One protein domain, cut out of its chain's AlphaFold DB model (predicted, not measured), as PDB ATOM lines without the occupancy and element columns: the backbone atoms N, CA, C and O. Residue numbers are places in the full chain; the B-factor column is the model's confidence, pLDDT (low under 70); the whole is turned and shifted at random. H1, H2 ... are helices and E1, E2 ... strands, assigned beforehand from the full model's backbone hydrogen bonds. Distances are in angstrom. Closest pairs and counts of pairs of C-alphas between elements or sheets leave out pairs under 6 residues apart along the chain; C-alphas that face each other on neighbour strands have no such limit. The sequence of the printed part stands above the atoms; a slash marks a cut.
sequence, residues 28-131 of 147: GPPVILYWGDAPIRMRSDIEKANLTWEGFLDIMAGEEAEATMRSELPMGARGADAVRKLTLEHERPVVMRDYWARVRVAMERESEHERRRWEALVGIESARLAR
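What this domain is: This is residues 28 to 131 of the 147 residues of an uncharacterized protein of Methylobacterium tarhaniae (UniProt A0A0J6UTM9). Look first for a small body of short parts with one long helix, H4, running out of it as an arm: residues 112 to 131 stick out free and make much of the length. In the body, H2 crosses the first part of H4 and H3 folds back on both, while a small hairpin of strands, E1 and E2, and short H1 sit at the end away from the arm. You have 104 residues printed, with two named strands and four named helices in the order E1, E2, H1, H2, H3, H4; the sheet E1 - E2 is antiparallel and the class is mostly helix. The whole is loose, with a radius of gyration of the C-alphas of 18.1 A, and spans 67 by 29 by 23 A.

How they stand to each other: Start with E1, residues 33 to 35, and E2, residues 38 to 40: they form an antiparallel hairpin at 143 degrees, with N 35 and O 38 at 2.8 A and N 40 and O 33 at 2.8 A, within hydrogen-bond range. Next comes H1, residues 43 to 48; its closest C-alpha pair to E2 is Ile 46 and Ile 40, 6.6 A. Go on to H2, residues 53 to 69, the hub, which touches H1 only at the corner, about perpendicular at 76 degrees, with the C-alphas of Trp 53 and Ile 46 closest at 6.8 A. H3, residues 79 to 86, touches H2 with the C-alphas of Gly 79 and Met 60 closest at 5.1 A; they form a helical hairpin at a shallow tilt of 32 degrees, opposite ways. H4, residues 92 to 131, touches H2 with its residues 99 to 110 alone, at a steep tilt of 51 degrees, the same way; the C-alphas of Val 103 and Ala 61 are closest, 4.5 A. H3 and H4 form another helical hairpin, touching at a shallow tilt of 23 degrees, with the C-alphas of Arg 84 and Arg 92 closest at 6.5 A. Every O i to N i+4 pair is within hydrogen-bond range in H2, H3 and H4, but 1 of 2 in H1.

Where its parts are: Find C-alpha 33 at (221.065, 197.082, 118.588), where E1 begins; E1 is 6.6 A long, E2 6.3 A, H1 9.4 A and H3 10.7 A. From C-alpha 53 at (228.437, 187.556, 110.486), H2 runs 24.3 A. H4 runs 57.9 A to C-alpha 131 at (212.059, 151.709, 145.347).

The domain as a whole: The C-alphas of Gly 28 and Arg 131 are the two farthest apart, 67.4 A. Without residues 112 to 131, which stand free, the body spans 40 by 29 by 21 A. The printed part has no cut, and no link is long. Mean pLDDT of the printed part is 86.3; look for values under 70 at residues 73, 75 to 76 and 130 to 131.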
ATOM      1  N   GLY A  28     225.868 209.968 112.360       72.69
ATOM      2  CA  GLY A  28     226.007 208.585 111.917       72.69
ATOM      3  C   GLY A  28     224.672 207.844 111.769       72.69
ATOM      4  O   GLY A  28     223.642 208.312 112.263       72.69
ATOM      5  N   PRO A  29     224.691 206.664 111.124       81.12
ATOM      6  CA  PRO A  29     223.523 205.799 111.030       81.12
ATOM      7  C   PRO A  29     222.959 205.462 112.422       81.12
ATOM      8  O   PRO A  29     223.710 205.414 113.406       81.12
ATOM      9  N   PRO A  30     221.634 205.256 112.530       85.81
ATOM     10  CA  PRO A  30     221.007 204.914 113.798       85.81
ATOM     11  C   PRO A  30     221.555 203.589 114.338       85.81
ATOM     12  O   PRO A  30     221.887 202.682 113.577       85.81
ATOM     13  N   VAL A  31     221.633 203.480 115.664       88.44
ATOM     14  CA  VAL A  31     221.965 202.213 116.329       88.44
ATOM     15  C   VAL A  31     220.794 201.256 116.149       88.44
ATOM     16  O   VAL A  31     219.653 201.613 116.443       88.44
ATOM     17  N   ILE A  32     221.085 200.064 115.635       88.56
ATOM     18  CA  ILE A  32     220.103 199.003 115.401       88.56
ATOM     19  C   ILE A  32     219.927 198.189 116.681       88.56
ATOM     20  O   ILE A  32     218.796 197.950 117.097       88.56
ATOM     21  N   LEU A  33     221.037 197.811 117.320       89.31
ATOM     22  CA  LEU A  33     221.065 197.082 118.588       89.31
ATOM     23  C   LEU A  33     222.380 197.331 119.333       89.31
ATOM     24  O   LEU A  33     223.328 197.880 118.771       89.31
ATOM     25  N   TYR A  34     222.429 196.901 120.589       87.00
ATOM     26  CA  TYR A  34     223.657 196.836 121.376       87.00
ATOM     27  C   TYR A  34     224.080 195.380 121.530       87.00
ATOM     28  O   TYR A  34     223.249 194.530 121.841       87.00
ATOM     29  N   TRP A  35     225.361 195.114 121.298       85.06
ATOM     30  CA  TRP A  35     225.993 193.826 121.528       85.06
ATOM     31  C   TRP A  35     226.941 193.938 122.721       85.06
ATOM     32  O   TRP A  35     228.052 194.459 122.593       85.06
ATOM     33  N   GLY A  36     226.477 193.533 123.906       83.19
ATOM     34  CA  GLY A  36     227.122 193.949 125.154       83.19
ATOM     35  C   GLY A  36     227.180 195.480 125.222       83.19
ATOM     36  O   GLY A  36     226.152 196.143 125.085       83.19
ATOM     37  N   ASP A  37     228.387 196.036 125.329       85.38
ATOM     38  CA  ASP A  37     228.620 197.489 125.328       85.38
ATOM     39  C   ASP A  37     228.850 198.081 123.921       85.38
ATOM     40  O   ASP A  37     229.011 199.295 123.765       85.38
ATOM     41  N   ALA A  38     228.865 197.250 122.872       86.81
ATOM     42  CA  ALA A  38     229.154 197.682 121.508       86.81
ATOM     43  C   ALA A  38     227.873 198.102 120.754       86.81
ATOM     44  O   ALA A  38     226.988 197.276 120.524       86.81
ATOM     45  N   PRO A  39     227.745 199.366 120.308       89.50
ATOM     46  CA  PRO A  39     226.615 199.793 119.491       89.50
ATOM     47  C   PRO A  39     226.769 199.308 118.045       89.50
ATOM     48  O   PRO A  39     227.683 199.738 117.337       89.50
ATOM     49  N   ILE A  40     225.826 198.495 117.576       90.44
ATOM     50  CA  ILE A  40     225.804 197.963 116.214       90.44
ATOM     51  C   ILE A  40     224.908 198.838 115.335       90.44
ATOM     52  O   ILE A  40     223.709 198.987 115.587       90.44
ATOM     53  N   ARG A  41     225.486 199.433 114.288       90.94
ATOM     54  CA  ARG A  41     224.771 200.265 113.298       90.94
ATOM     55  C   ARG A  41     224.786 199.642 111.909       90.94
ATOM     56  O   ARG A  41     223.901 199.909 111.103       90.94
ATOM     57  N   MET A  42     225.812 198.852 111.623       90.75
ATOM     58  CA  MET A  42     226.033 198.195 110.340       90.75
ATOM     59  C   MET A  42     226.741 196.857 110.528       90.75
ATOM     60  O   MET A  42     227.301 196.583 111.586       90.75
ATOM     61  N   ARG A  43     226.749 196.035 109.475       89.38
ATOM     62  CA  ARG A  43     227.367 194.703 109.490       89.38
ATOM     63  C   ARG A  43     228.848 194.724 109.889       89.38
ATOM     64  O   ARG A  43     229.278 193.854 110.630       89.38
ATOM     65  N   SER A  44     229.611 195.740 109.485       88.56
ATOM     66  CA  SER A  44     231.030 195.868 109.859       88.56
ATOM     67  C   SER A  44     231.261 196.178 111.344       88.56
ATOM     68  O   SER A  44     232.362 195.967 111.847       88.56
ATOM     69  N   ASP A  45     230.245 196.653 112.074       90.06
ATOM     70  CA  ASP A  45     230.357 196.833 113.526       90.06
ATOM     71  C   ASP A  45     230.323 195.488 114.271       90.06
ATOM     72  O   ASP A  45     230.820 195.404 115.388       90.06
ATOM     73  N   ILE A  46     229.796 194.430 113.646       89.31
ATOM     74  CA  ILE A  46     229.746 193.073 114.216       89.31
ATOM     75  C   ILE A  46     231.150 192.472 114.268       89.31
ATOM     76  O   ILE A  46     231.559 191.935 115.293       89.31
ATOM     77  N   GLU A  47     231.928 192.659 113.202       86.00
ATOM     78  CA  GLU A  47     233.332 192.234 113.157       86.00
ATOM     79  C   GLU A  47     234.167 192.967 114.213       86.00
ATOM     80  O   GLU A  47     234.985 192.359 114.898       86.00
ATOM     81  N   LYS A  48     233.897 194.263 114.428       85.25
ATOM     82  CA  LYS A  48     234.519 195.044 115.512       85.25
ATOM     83  C   LYS A  48     234.095 194.582 116.906       85.25
ATOM     84  O   LYS A  48     234.835 194.799 117.860       85.25
ATOM     85  N   ALA A  49     232.926 193.958 117.024       85.44
ATOM     86  CA  ALA A  49     232.453 193.318 118.246       85.44
ATOM     87  C   ALA A  49     232.989 191.877 118.409       85.44
ATOM     88  O   ALA A  49     232.468 191.127 119.230       85.44
ATOM     89  N   ASN A  50     234.038 191.496 117.663       78.88
ATOM     90  CA  ASN A  50     234.660 190.167 117.662       78.88
ATOM     91  C   ASN A  50     233.708 189.025 117.272       78.88
ATOM     92  O   ASN A  50     233.880 187.888 117.710       78.88
ATOM     93  N   LEU A  51     232.721 189.311 116.422       85.31
ATOM     94  CA  LEU A  51     231.827 188.305 115.864       85.31
ATOM     95  C   LEU A  51     231.953 188.230 114.353       85.31
ATOM     96  O   LEU A  51     232.037 189.237 113.654       85.31
ATOM     97  N   THR A  52     231.902 187.010 113.832       92.00
ATOM     98  CA  THR A  52     231.646 186.809 112.408       92.00
ATOM     99  C   THR A  52     230.169 187.053 112.129       92.00
ATOM    100  O   THR A  52     229.320 186.875 113.004       92.00
ATOM    101  N   TRP A  53     229.838 187.428 110.892       91.56
ATOM    102  CA  TRP A  53     228.437 187.556 110.486       91.56
ATOM    103  C   TRP A  53     227.651 186.258 110.707       91.56
ATOM    104  O   TRP A  53     226.547 186.294 111.236       91.56
ATOM    105  N   GLU A  54     228.248 185.120 110.361       93.50
ATOM    106  CA  GLU A  54     227.640 183.802 110.555       93.50
ATOM    107  C   GLU A  54     227.393 183.497 112.036       93.50
ATOM    108  O   GLU A  54     226.296 183.086 112.404       93.50
ATOM    109  N   GLY A  55     228.371 183.783 112.903       92.00
ATOM    110  CA  GLY A  55     228.211 183.613 114.347       92.00
ATOM    111  C   GLY A  55     227.147 184.545 114.929       92.00
ATOM    112  O   GLY A  55     226.369 184.138 115.784       92.00
ATOM    113  N   PHE A  56     227.054 185.778 114.425       92.31
ATOM    114  CA  PHE A  56     225.973 186.692 114.784       92.31
ATOM    115  C   PHE A  56     224.600 186.138 114.379       92.31
ATOM    116  O   PHE A  56     223.680 186.157 115.194       92.31
ATOM    117  N   LEU A  57     224.454 185.607 113.158       93.50
ATOM    118  CA  LEU A  57     223.202 184.991 112.709       93.50
ATOM    119  C   LEU A  57     222.793 183.810 113.593       93.50
ATOM    120  O   LEU A  57     221.619 183.708 113.941       93.50
ATOM    121  N   ASP A  58     223.743 182.953 113.973       94.31
ATOM    122  CA  ASP A  58     223.483 181.805 114.847       94.31
ATOM    123  C   ASP A  58     222.986 182.235 116.229       94.31
ATOM    124  O   ASP A  58     222.003 181.684 116.726       94.31
ATOM    125  N   ILE A  59     223.615 183.245 116.838       91.94
ATOM    126  CA  ILE A  59     223.208 183.719 118.166       91.94
ATOM    127  C   ILE A  59     221.837 184.398 118.096       91.94
ATOM    128  O   ILE A  59     220.947 184.047 118.868       91.94
ATOM    129  N   MET A  60     221.620 185.297 117.128       91.88
ATOM    130  CA  MET A  60     220.317 185.949 116.953       91.88
ATOM    131  C   MET A  60     219.205 184.946 116.624       91.88
ATOM    132  O   MET A  60     218.038 185.208 116.911       91.88
ATOM    133  N   ALA A  61     219.528 183.829 115.971       92.38
ATOM    134  CA  ALA A  61     218.568 182.768 115.700       92.38
ATOM    135  C   ALA A  61     218.240 181.963 116.966       92.38
ATOM    136  O   ALA A  61     217.078 181.619 117.178       92.38
ATOM    137  N   GLY A  62     219.240 181.700 117.812       90.88
ATOM    138  CA  GLY A  62     219.064 181.050 119.110       90.88
ATOM    139  C   GLY A  62     218.205 181.873 120.070       90.88
ATOM    140  O   GLY A  62     217.230 181.355 120.605       90.88
ATOM    141  N   GLU A  63     218.505 183.166 120.221       89.75
ATOM    142  CA  GLU A  63     217.719 184.076 121.071       89.75
ATOM    143  C   GLU A  63     216.260 184.184 120.601       89.75
ATOM    144  O   GLU A  63     215.332 184.172 121.408       89.75
ATOM    145  N   GLU A  64     216.040 184.264 119.286       90.12
ATOM    146  CA  GLU A  64     214.692 184.328 118.717       90.12
ATOM    147  C   GLU A  64     213.927 183.012 118.928       90.12
ATOM    148  O   GLU A  64     212.736 183.039 119.244       90.12
ATOM    149  N   ALA A  65     214.599 181.864 118.792       89.00
ATOM    150  CA  ALA A  65     214.018 180.554 119.076       89.00
ATOM    151  C   ALA A  65     213.604 180.425 120.549       89.00
ATOM    152  O   ALA A  65     212.465 180.046 120.826       89.00
ATOM    153  N   GLU A  66     214.483 180.804 121.481       87.31
ATOM    154  CA  GLU A  66     214.214 180.783 122.924       87.31
ATOM    155  C   GLU A  66     213.034 181.696 123.287       87.31
ATOM    156  O   GLU A  66     212.083 181.256 123.937       87.31
ATOM    157  N   ALA A  67     213.043 182.944 122.805       84.88
ATOM    158  CA  ALA A  67     211.971 183.907 123.064       84.88
ATOM    159  C   ALA A  67     210.621 183.446 122.491       84.88
ATOM    160  O   ALA A  67     209.578 183.627 123.127       84.88
ATOM    161  N   THR A  68     210.639 182.817 121.311       84.44
ATOM    162  CA  THR A  68     209.440 182.255 120.676       84.44
ATOM    163  C   THR A  68     208.895 181.077 121.486       84.44
ATOM    164  O   THR A  68     207.694 181.019 121.743       84.44
ATOM    165  N   MET A  69     209.754 180.152 121.929       82.94
ATOM    166  CA  MET A  69     209.333 178.993 122.727       82.94
ATOM    167  C   MET A  69     208.775 179.402 124.092       82.94
ATOM    168  O   MET A  69     207.765 178.854 124.533       82.94
ATOM    169  N   ARG A  70     209.359 180.423 124.724       83.75
ATOM    170  CA  ARG A  70     208.841 180.989 125.978       83.75
ATOM    171  C   ARG A  70     207.607 181.871 125.800       83.75
ATOM    172  O   ARG A  70     207.053 182.340 126.790       83.75
ATOM    173  N   SER A  71     207.157 182.089 124.560       77.31
ATOM    174  CA  SER A  71     206.057 183.004 124.227       77.31
ATOM    175  C   SER A  71     206.274 184.436 124.750       77.31
ATOM    176  O   SER A  71     205.316 185.179 124.948       77.31
ATOM    177  N   GLU A  72     207.530 184.834 124.978       73.88
ATOM    178  CA  GLU A  72     207.888 186.161 125.491       73.88
ATOM    179  C   GLU A  72     207.743 187.234 124.411       73.88
ATOM    180  O   GLU A  72     207.421 188.388 124.698       73.88
ATOM    181  N   LEU A  73     207.975 186.851 123.154       69.12
ATOM    182  CA  LEU A  73     207.901 187.733 122.001       69.12
ATOM    183  C   LEU A  73     207.231 187.020 120.821       69.12
ATOM    184  O   LEU A  73     207.412 185.813 120.644       69.12
ATOM    185  N   PRO A  74     206.469 187.749 119.984       71.88
ATOM    186  CA  PRO A  74     205.999 187.197 118.725       71.88
ATOM    187  C   PRO A  74     207.189 186.907 117.806       71.88
ATOM    188  O   PRO A  74     208.162 187.662 117.784       71.88
ATOM    189  N   MET A  75     207.077 185.840 117.012       66.56
ATOM    190  CA  MET A  75     208.107 185.447 116.051       66.56
ATOM    191  C   MET A  75     208.476 186.623 115.130       66.56
ATOM    192  O   MET A  75     207.628 187.199 114.445       66.56
ATOM    193  N   GLY A  76     209.762 186.956 115.101       65.31
ATOM    194  CA  GLY A  76     210.362 188.012 114.297       65.31
ATOM    195  C   GLY A  76     210.470 189.377 114.975       65.31
ATOM    196  O   GLY A  76     210.728 190.365 114.285       65.31
ATOM    197  N   ALA A  77     210.272 189.465 116.291       71.50
ATOM    198  CA  ALA A  77     210.201 190.749 116.988       71.50
ATOM    199  C   ALA A  77     211.557 191.454 117.139       71.50
ATOM    200  O   ALA A  77     211.614 192.681 117.028       71.50
ATOM    201  N   ARG A  78     212.643 190.717 117.409       77.94
ATOM    202  CA  ARG A  78     213.950 191.321 117.728       77.94
ATOM    203  C   ARG A  78     215.053 190.875 116.784       77.94
ATOM    204  O   ARG A  78     215.653 191.725 116.123       77.94
ATOM    205  N   GLY A  79     215.300 189.575 116.686       85.06
ATOM    206  CA  GLY A  79     216.381 189.031 115.877       85.06
ATOM    207  C   GLY A  79     216.148 189.232 114.390       85.06
ATOM    208  O   GLY A  79     217.006 189.781 113.695       85.06
ATOM    209  N   ALA A  80     214.945 188.921 113.908       89.81
ATOM    210  CA  ALA A  80     214.613 189.099 112.497       89.81
ATOM    211  C   ALA A  80     214.670 190.571 112.051       89.81
ATOM    212  O   ALA A  80     215.149 190.868 110.953       89.81
ATOM    213  N   ASP A  81     214.203 191.512 112.882       89.81
ATOM    214  CA  ASP A  81     214.249 192.941 112.551       89.81
ATOM    215  C   ASP A  81     215.689 193.474 112.515       89.81
ATOM    216  O   ASP A  81     216.053 194.201 111.585       89.81
ATOM    217  N   ALA A  82     216.523 193.063 113.474       90.31
ATOM    218  CA  ALA A  82     217.946 193.380 113.497       90.31
ATOM    219  C   ALA A  82     218.662 192.878 112.239       90.31
ATOM    220  O   ALA A  82     219.282 193.673 111.525       90.31
ATOM    221  N   VAL A  83     218.526 191.585 111.924       92.50
ATOM    222  CA  VAL A  83     219.133 190.971 110.734       92.50
ATOM    223  C   VAL A  83     218.656 191.685 109.471       92.50
ATOM    224  O   VAL A  83     219.474 192.090 108.643       92.50
ATOM    225  N   ARG A  84     217.352 191.960 109.348       92.81
ATOM    226  CA  ARG A  84     216.781 192.671 108.194       92.81
ATOM    227  C   ARG A  84     217.363 194.075 108.011       92.81
ATOM    228  O   ARG A  84     217.620 194.472 106.875       92.81
ATOM    229  N   LYS A  85     217.553 194.833 109.097       91.75
ATOM    230  CA  LYS A  85     218.122 196.194 109.063       91.75
ATOM    231  C   LYS A  85     219.616 196.205 108.737       91.75
ATOM    232  O   LYS A  85     220.080 197.146 108.104       91.75
ATOM    233  N   LEU A  86     220.344 195.170 109.151       91.88
ATOM    234  CA  LEU A  86     221.781 195.014 108.900       91.88
ATOM    235  C   LEU A  86     222.095 194.438 107.512       91.88
ATOM    236  O   LEU A  86     223.229 194.552 107.047       91.88
ATOM    237  N   THR A  87     221.100 193.848 106.847       92.31
ATOM    238  CA  THR A  87     221.249 193.218 105.532       92.31
ATOM    239  C   THR A  87     220.881 194.173 104.397       92.31
ATOM    240  O   THR A  87     219.846 194.856 104.442       92.31
ATOM    241  N   LEU A  88     221.703 194.182 103.342       90.88
ATOM    242  CA  LEU A  88     221.442 194.940 102.117       90.88
ATOM    243  C   LEU A  88     220.168 194.441 101.430       90.88
ATOM    244  O   LEU A  88     219.883 193.247 101.419       90.88
ATOM    245  N   GLU A  89     219.406 195.348 100.817       91.81
ATOM    246  CA  GLU A  89     218.069 195.037 100.287       91.81
ATOM    247  C   GLU A  89     218.019 193.849  99.331       91.81
ATOM    248  O   GLU A  89     217.117 193.019  99.441       91.81
ATOM    249  N   HIS A  90     219.005 193.737  98.445       92.75
ATOM    250  CA  HIS A  90     219.077 192.667  97.455       92.75
ATOM    251  C   HIS A  90     219.470 191.305  98.055       92.75
ATOM    252  O   HIS A  90     219.132 190.271  97.487       92.75
ATOM    253  N   GLU A  91     220.135 191.284  99.214       93.88
ATOM    254  CA  GLU A  91     220.551 190.055  99.906       93.88
ATOM    255  C   GLU A  91     219.471 189.535 100.869       93.88
ATOM    256  O   GLU A  91     219.440 188.345 101.191       93.88
ATOM    257  N   ARG A  92     218.555 190.414 101.314       93.88
ATOM    258  CA  ARG A  92     217.522 190.104 102.321       93.88
ATOM    259  C   ARG A  92     216.759 188.806 102.051       93.88
ATOM    260  O   ARG A  92     216.601 188.049 103.004       93.88
ATOM    261  N   PRO A  93     216.282 188.495 100.829       95.12
ATOM    262  CA  PRO A  93     215.509 187.273 100.612       95.12
ATOM    263  C   PRO A  93     216.295 185.996 100.929       95.12
ATOM    264  O   PRO A  93     215.729 185.040 101.456       95.12
ATOM    265  N   VAL A  94     217.594 185.986 100.620       95.88
ATOM    266  CA  VAL A  94     218.477 184.835 100.843       95.88
ATOM    267  C   VAL A  94     218.857 184.752 102.317       95.88
ATOM    268  O   VAL A  94     218.654 183.714 102.941       95.88
ATOM    269  N   VAL A  95     219.312 185.865 102.893       94.75
ATOM    270  CA  VAL A  95     219.749 185.925 104.295       94.75
ATOM    271  C   VAL A  95     218.600 185.640 105.253       94.75
ATOM    272  O   VAL A  95     218.767 184.874 106.193       94.75
ATOM    273  N   MET A  96     217.409 186.197 105.015       95.31
ATOM    274  CA  MET A  96     216.263 185.936 105.886       95.31
ATOM    275  C   MET A  96     215.802 184.483 105.790       95.31
ATOM    276  O   MET A  96     215.393 183.915 106.797       95.31
ATOM    277  N   ARG A  97     215.878 183.858 104.608       96.06
ATOM    278  CA  ARG A  97     215.571 182.429 104.463       96.06
ATOM    279  C   ARG A  97     216.536 181.577 105.285       96.06
ATOM    280  O   ARG A  97     216.080 180.682 105.988       96.06
ATOM    281  N   ASP A  98     217.830 181.868 105.197       96.25
ATOM    282  CA  ASP A  98     218.860 181.172 105.969       96.25
ATOM    283  C   ASP A  98     218.680 181.393 107.480       96.25
ATOM    284  O   ASP A  98     218.621 180.438 108.251       96.25
ATOM    285  N   TYR A  99     218.454 182.639 107.898       95.19
ATOM    286  CA  TYR A  99     218.157 182.990 109.285       95.19
ATOM    287  C   TYR A  99     216.971 182.192 109.846       95.19
ATOM    288  O   TYR A  99     217.073 181.589 110.912       95.19
ATOM    289  N   TRP A 100     215.858 182.104 109.111       94.75
ATOM    290  CA  TRP A 100     214.701 181.322 109.552       94.75
ATOM    291  C   TRP A 100     214.963 179.814 109.600       94.75
ATOM    292  O   TRP A 100     214.388 179.124 110.444       94.75
ATOM    293  N   ALA A 101     215.828 179.290 108.728       95.12
ATOM    294  CA  ALA A 101     216.264 177.901 108.816       95.12
ATOM    295  C   ALA A 101     217.055 177.655 110.111       95.12
ATOM    296  O   ALA A 101     216.795 176.673 110.803       95.12
ATOM    297  N   ARG A 102     217.943 178.584 110.493       95.25
ATOM    298  CA  ARG A 102     218.688 178.522 111.762       95.25
ATOM    299  C   ARG A 102     217.772 178.598 112.979       95.25
ATOM    300  O   ARG A 102     217.928 177.788 113.887       95.25
ATOM    301  N   VAL A 103     216.783 179.500 112.972       92.81
ATOM    302  CA  VAL A 103     215.781 179.604 114.052       92.81
ATOM    303  C   VAL A 103     215.050 178.276 114.223       92.81
ATOM    304  O   VAL A 103     214.926 177.781 115.338       92.81
ATOM    305  N   ARG A 104     214.621 177.649 113.121       92.44
ATOM    306  CA  ARG A 104     213.946 176.347 113.172       92.44
ATOM    307  C   ARG A 104     214.830 175.263 113.786       92.44
ATOM    308  O   ARG A 104     214.379 174.565 114.686       92.44
ATOM    309  N   VAL A 105     216.085 175.164 113.348       94.06
ATOM    310  CA  VAL A 105     217.050 174.204 113.907       94.06
ATOM    311  C   VAL A 105     217.290 174.463 115.399       94.06
ATOM    312  O   VAL A 105     217.397 173.517 116.176       94.06
ATOM    313  N   ALA A 106     217.359 175.726 115.824       92.19
ATOM    314  CA  ALA A 106     217.504 176.080 117.233       92.19
ATOM    315  C   ALA A 106     216.272 175.669 118.060       92.19
ATOM    316  O   ALA A 106     216.430 175.050 119.110       92.19
ATOM    317  N   MET A 107     215.058 175.917 117.557       89.19
ATOM    318  CA  MET A 107     213.815 175.475 118.203       89.19
ATOM    319  C   MET A 107     213.738 173.949 118.328       89.19
ATOM    320  O   MET A 107     213.343 173.429 119.371       89.19
ATOM    321  N   GLU A 108     214.123 173.216 117.279       90.81
ATOM    322  CA  GLU A 108     214.164 171.748 117.290       90.81
ATOM    323  C   GLU A 108     215.140 171.225 118.353       90.81
ATOM    324  O   GLU A 108     214.778 170.356 119.147       90.81
ATOM    325  N   ARG A 109     216.348 171.800 118.430       87.75
ATOM    326  CA  ARG A 109     217.357 171.433 119.439       87.75
ATOM    327  C   ARG A 109     216.875 171.680 120.864       87.75
ATOM    328  O   ARG A 109     217.074 170.822 121.722       87.75
ATOM    329  N   GLU A 110     216.252 172.826 121.114       84.38
ATOM    330  CA  GLU A 110     215.737 173.167 122.441       84.38
ATOM    331  C   GLU A 110     214.577 172.238 122.826       84.38
ATOM    332  O   GLU A 110     214.562 171.684 123.922       84.38
ATOM    333  N   SER A 111     213.675 171.952 121.882       83.12
ATOM    334  CA  SER A 111     212.570 171.004 122.079       83.12
ATOM    335  C   SER A 111     213.070 169.590 122.397       83.12
ATOM    336  O   SER A 111     212.548 168.921 123.291       83.12
ATOM    337  N   GLU A 112     214.107 169.115 121.699       85.88
ATOM    338  CA  GLU A 112     214.758 167.840 122.020       85.88
ATOM    339  C   GLU A 112     215.398 167.857 123.409       85.88
ATOM    340  O   GLU A 112     215.328 166.868 124.144       85.88
ATOM    341  N   HIS A 113     216.040 168.965 123.772       78.38
ATOM    342  CA  HIS A 113     216.684 169.114 125.065       78.38
ATOM    343  C   HIS A 113     215.656 169.103 126.205       78.38
ATOM    344  O   HIS A 113     215.833 168.371 127.181       78.38
ATOM    345  N   GLU A 114     214.548 169.831 126.059       80.38
ATOM    346  CA  GLU A 114     213.414 169.794 126.986       80.38
ATOM    347  C   GLU A 114     212.814 168.395 127.092       80.38
ATOM    348  O   GLU A 114     212.591 167.897 128.195       80.38
ATOM    349  N   ARG A 115     212.620 167.713 125.960       79.75
ATOM    350  CA  ARG A 115     212.116 166.340 125.949       79.75
ATOM    351  C   ARG A 115     213.031 165.392 126.726       79.75
ATOM    352  O   ARG A 115     212.543 164.631 127.557       79.75
ATOM    353  N   ARG A 116     214.350 165.469 126.524       83.38
ATOM    354  CA  ARG A 116     215.326 164.662 127.282       83.38
ATOM    355  C   ARG A 116     215.298 164.983 128.776       83.38
ATOM    356  O   ARG A 116     215.405 164.067 129.589       83.38
ATOM    357  N   ARG A 117     215.133 166.258 129.156       82.62
ATOM    358  CA  ARG A 117     214.964 166.658 130.566       82.62
ATOM    359  C   ARG A 117     213.714 166.019 131.171       82.62
ATOM    360  O   ARG A 117     213.794 165.465 132.265       82.62
ATOM    361  N   TRP A 118     212.591 166.046 130.457       77.25
ATOM    362  CA  TRP A 118     211.350 165.416 130.907       77.25
ATOM    363  C   TRP A 118     211.469 163.898 131.029       77.25
ATOM    364  O   TRP A 118     211.106 163.346 132.065       77.25
ATOM    365  N   GLU A 119     212.031 163.224 130.024       86.31
ATOM    366  CA  GLU A 119     212.276 161.777 130.069       86.31
ATOM    367  C   GLU A 119     213.179 161.398 131.260       86.31
ATOM    368  O   GLU A 119     212.903 160.423 131.964       86.31
ATOM    369  N   ALA A 120     214.205 162.205 131.557       85.88
ATOM    370  CA  ALA A 120     215.070 161.999 132.717       85.88
ATOM    371  C   ALA A 120     214.328 162.176 134.054       85.88
ATOM    372  O   ALA A 120     214.496 161.356 134.958       85.88
ATOM    373  N   LEU A 121     213.486 163.208 134.184       84.06
ATOM    374  CA  LEU A 121     212.681 163.440 135.390       84.06
ATOM    375  C   LEU A 121     211.691 162.300 135.639       84.06
ATOM    376  O   LEU A 121     211.643 161.762 136.747       84.06
ATOM    377  N   VAL A 122     210.975 161.872 134.596       84.75
ATOM    378  CA  VAL A 122     210.072 160.717 134.665       84.75
ATOM    379  C   VAL A 122     210.848 159.462 135.059       84.75
ATOM    380  O   VAL A 122     210.392 158.712 135.919       84.75
ATOM    381  N   GLY A 123     212.042 159.236 134.505       80.25
ATOM    382  CA  GLY A 123     212.900 158.106 134.876       80.25
ATOM    383  C   GLY A 123     213.301 158.110 136.357       80.25
ATOM    384  O   GLY A 123     213.245 157.066 137.012       80.25
ATOM    385  N   ILE A 124     213.640 159.276 136.914       81.00
ATOM    386  CA  ILE A 124     213.962 159.439 138.342       81.00
ATOM    387  C   ILE A 124     212.739 159.135 139.212       81.00
ATOM    388  O   ILE A 124     212.844 158.403 140.199       81.00
ATOM    389  N   GLU A 125     211.577 159.673 138.851       78.31
ATOM    390  CA  GLU A 125     210.339 159.477 139.602       78.31
ATOM    391  C   GLU A 125     209.867 158.019 139.544       78.31
ATOM    392  O   GLU A 125     209.539 157.427 140.573       78.31
ATOM    393  N   SER A 126     209.973 157.387 138.375       75.12
ATOM    394  CA  SER A 126     209.720 155.956 138.177       75.12
ATOM    395  C   SER A 126     210.634 155.094 139.049       75.12
ATOM    396  O   SER A 126     210.174 154.177 139.730       75.12
ATOM    397  N   ALA A 127     211.935 155.403 139.081       76.00
ATOM    398  CA  ALA A 127     212.906 154.694 139.910       76.00
ATOM    399  C   ALA A 127     212.639 154.895 141.413       76.00
ATOM    400  O   ALA A 127     212.820 153.970 142.208       76.00
ATOM    401  N   ARG A 128     212.170 156.083 141.814       72.94
ATOM    402  CA  ARG A 128     211.742 156.369 143.188       72.94
ATOM    403  C   ARG A 128     210.501 155.557 143.566       72.94
ATOM    404  O   ARG A 128     210.501 154.939 144.627       72.94
ATOM    405  N   LEU A 129     209.486 155.508 142.703       71.81
ATOM    406  CA  LEU A 129     208.269 154.720 142.921       71.81
ATOM    407  C   LEU A 129     208.565 153.216 142.981       71.81
ATOM    408  O   LEU A 129     208.061 152.535 143.870       71.81
ATOM    409  N   ALA A 130     209.454 152.708 142.123       68.88
ATOM    410  CA  ALA A 130     209.897 151.314 142.159       68.88
ATOM    411  C   ALA A 130     210.644 150.957 143.459       68.88
ATOM    412  O   ALA A 130     210.493 149.851 143.977       68.88
ATOM    413  N   ARG A 131     211.416 151.894 144.033       65.69
ATOM    414  CA  ARG A 131     212.059 151.709 145.347       65.69
ATOM    415  C   ARG A 131     211.054 151.693 146.501       65.69
ATOM    416  O   ARG A 131     211.263 150.945 147.449       65.69
TER     417      ARG A 131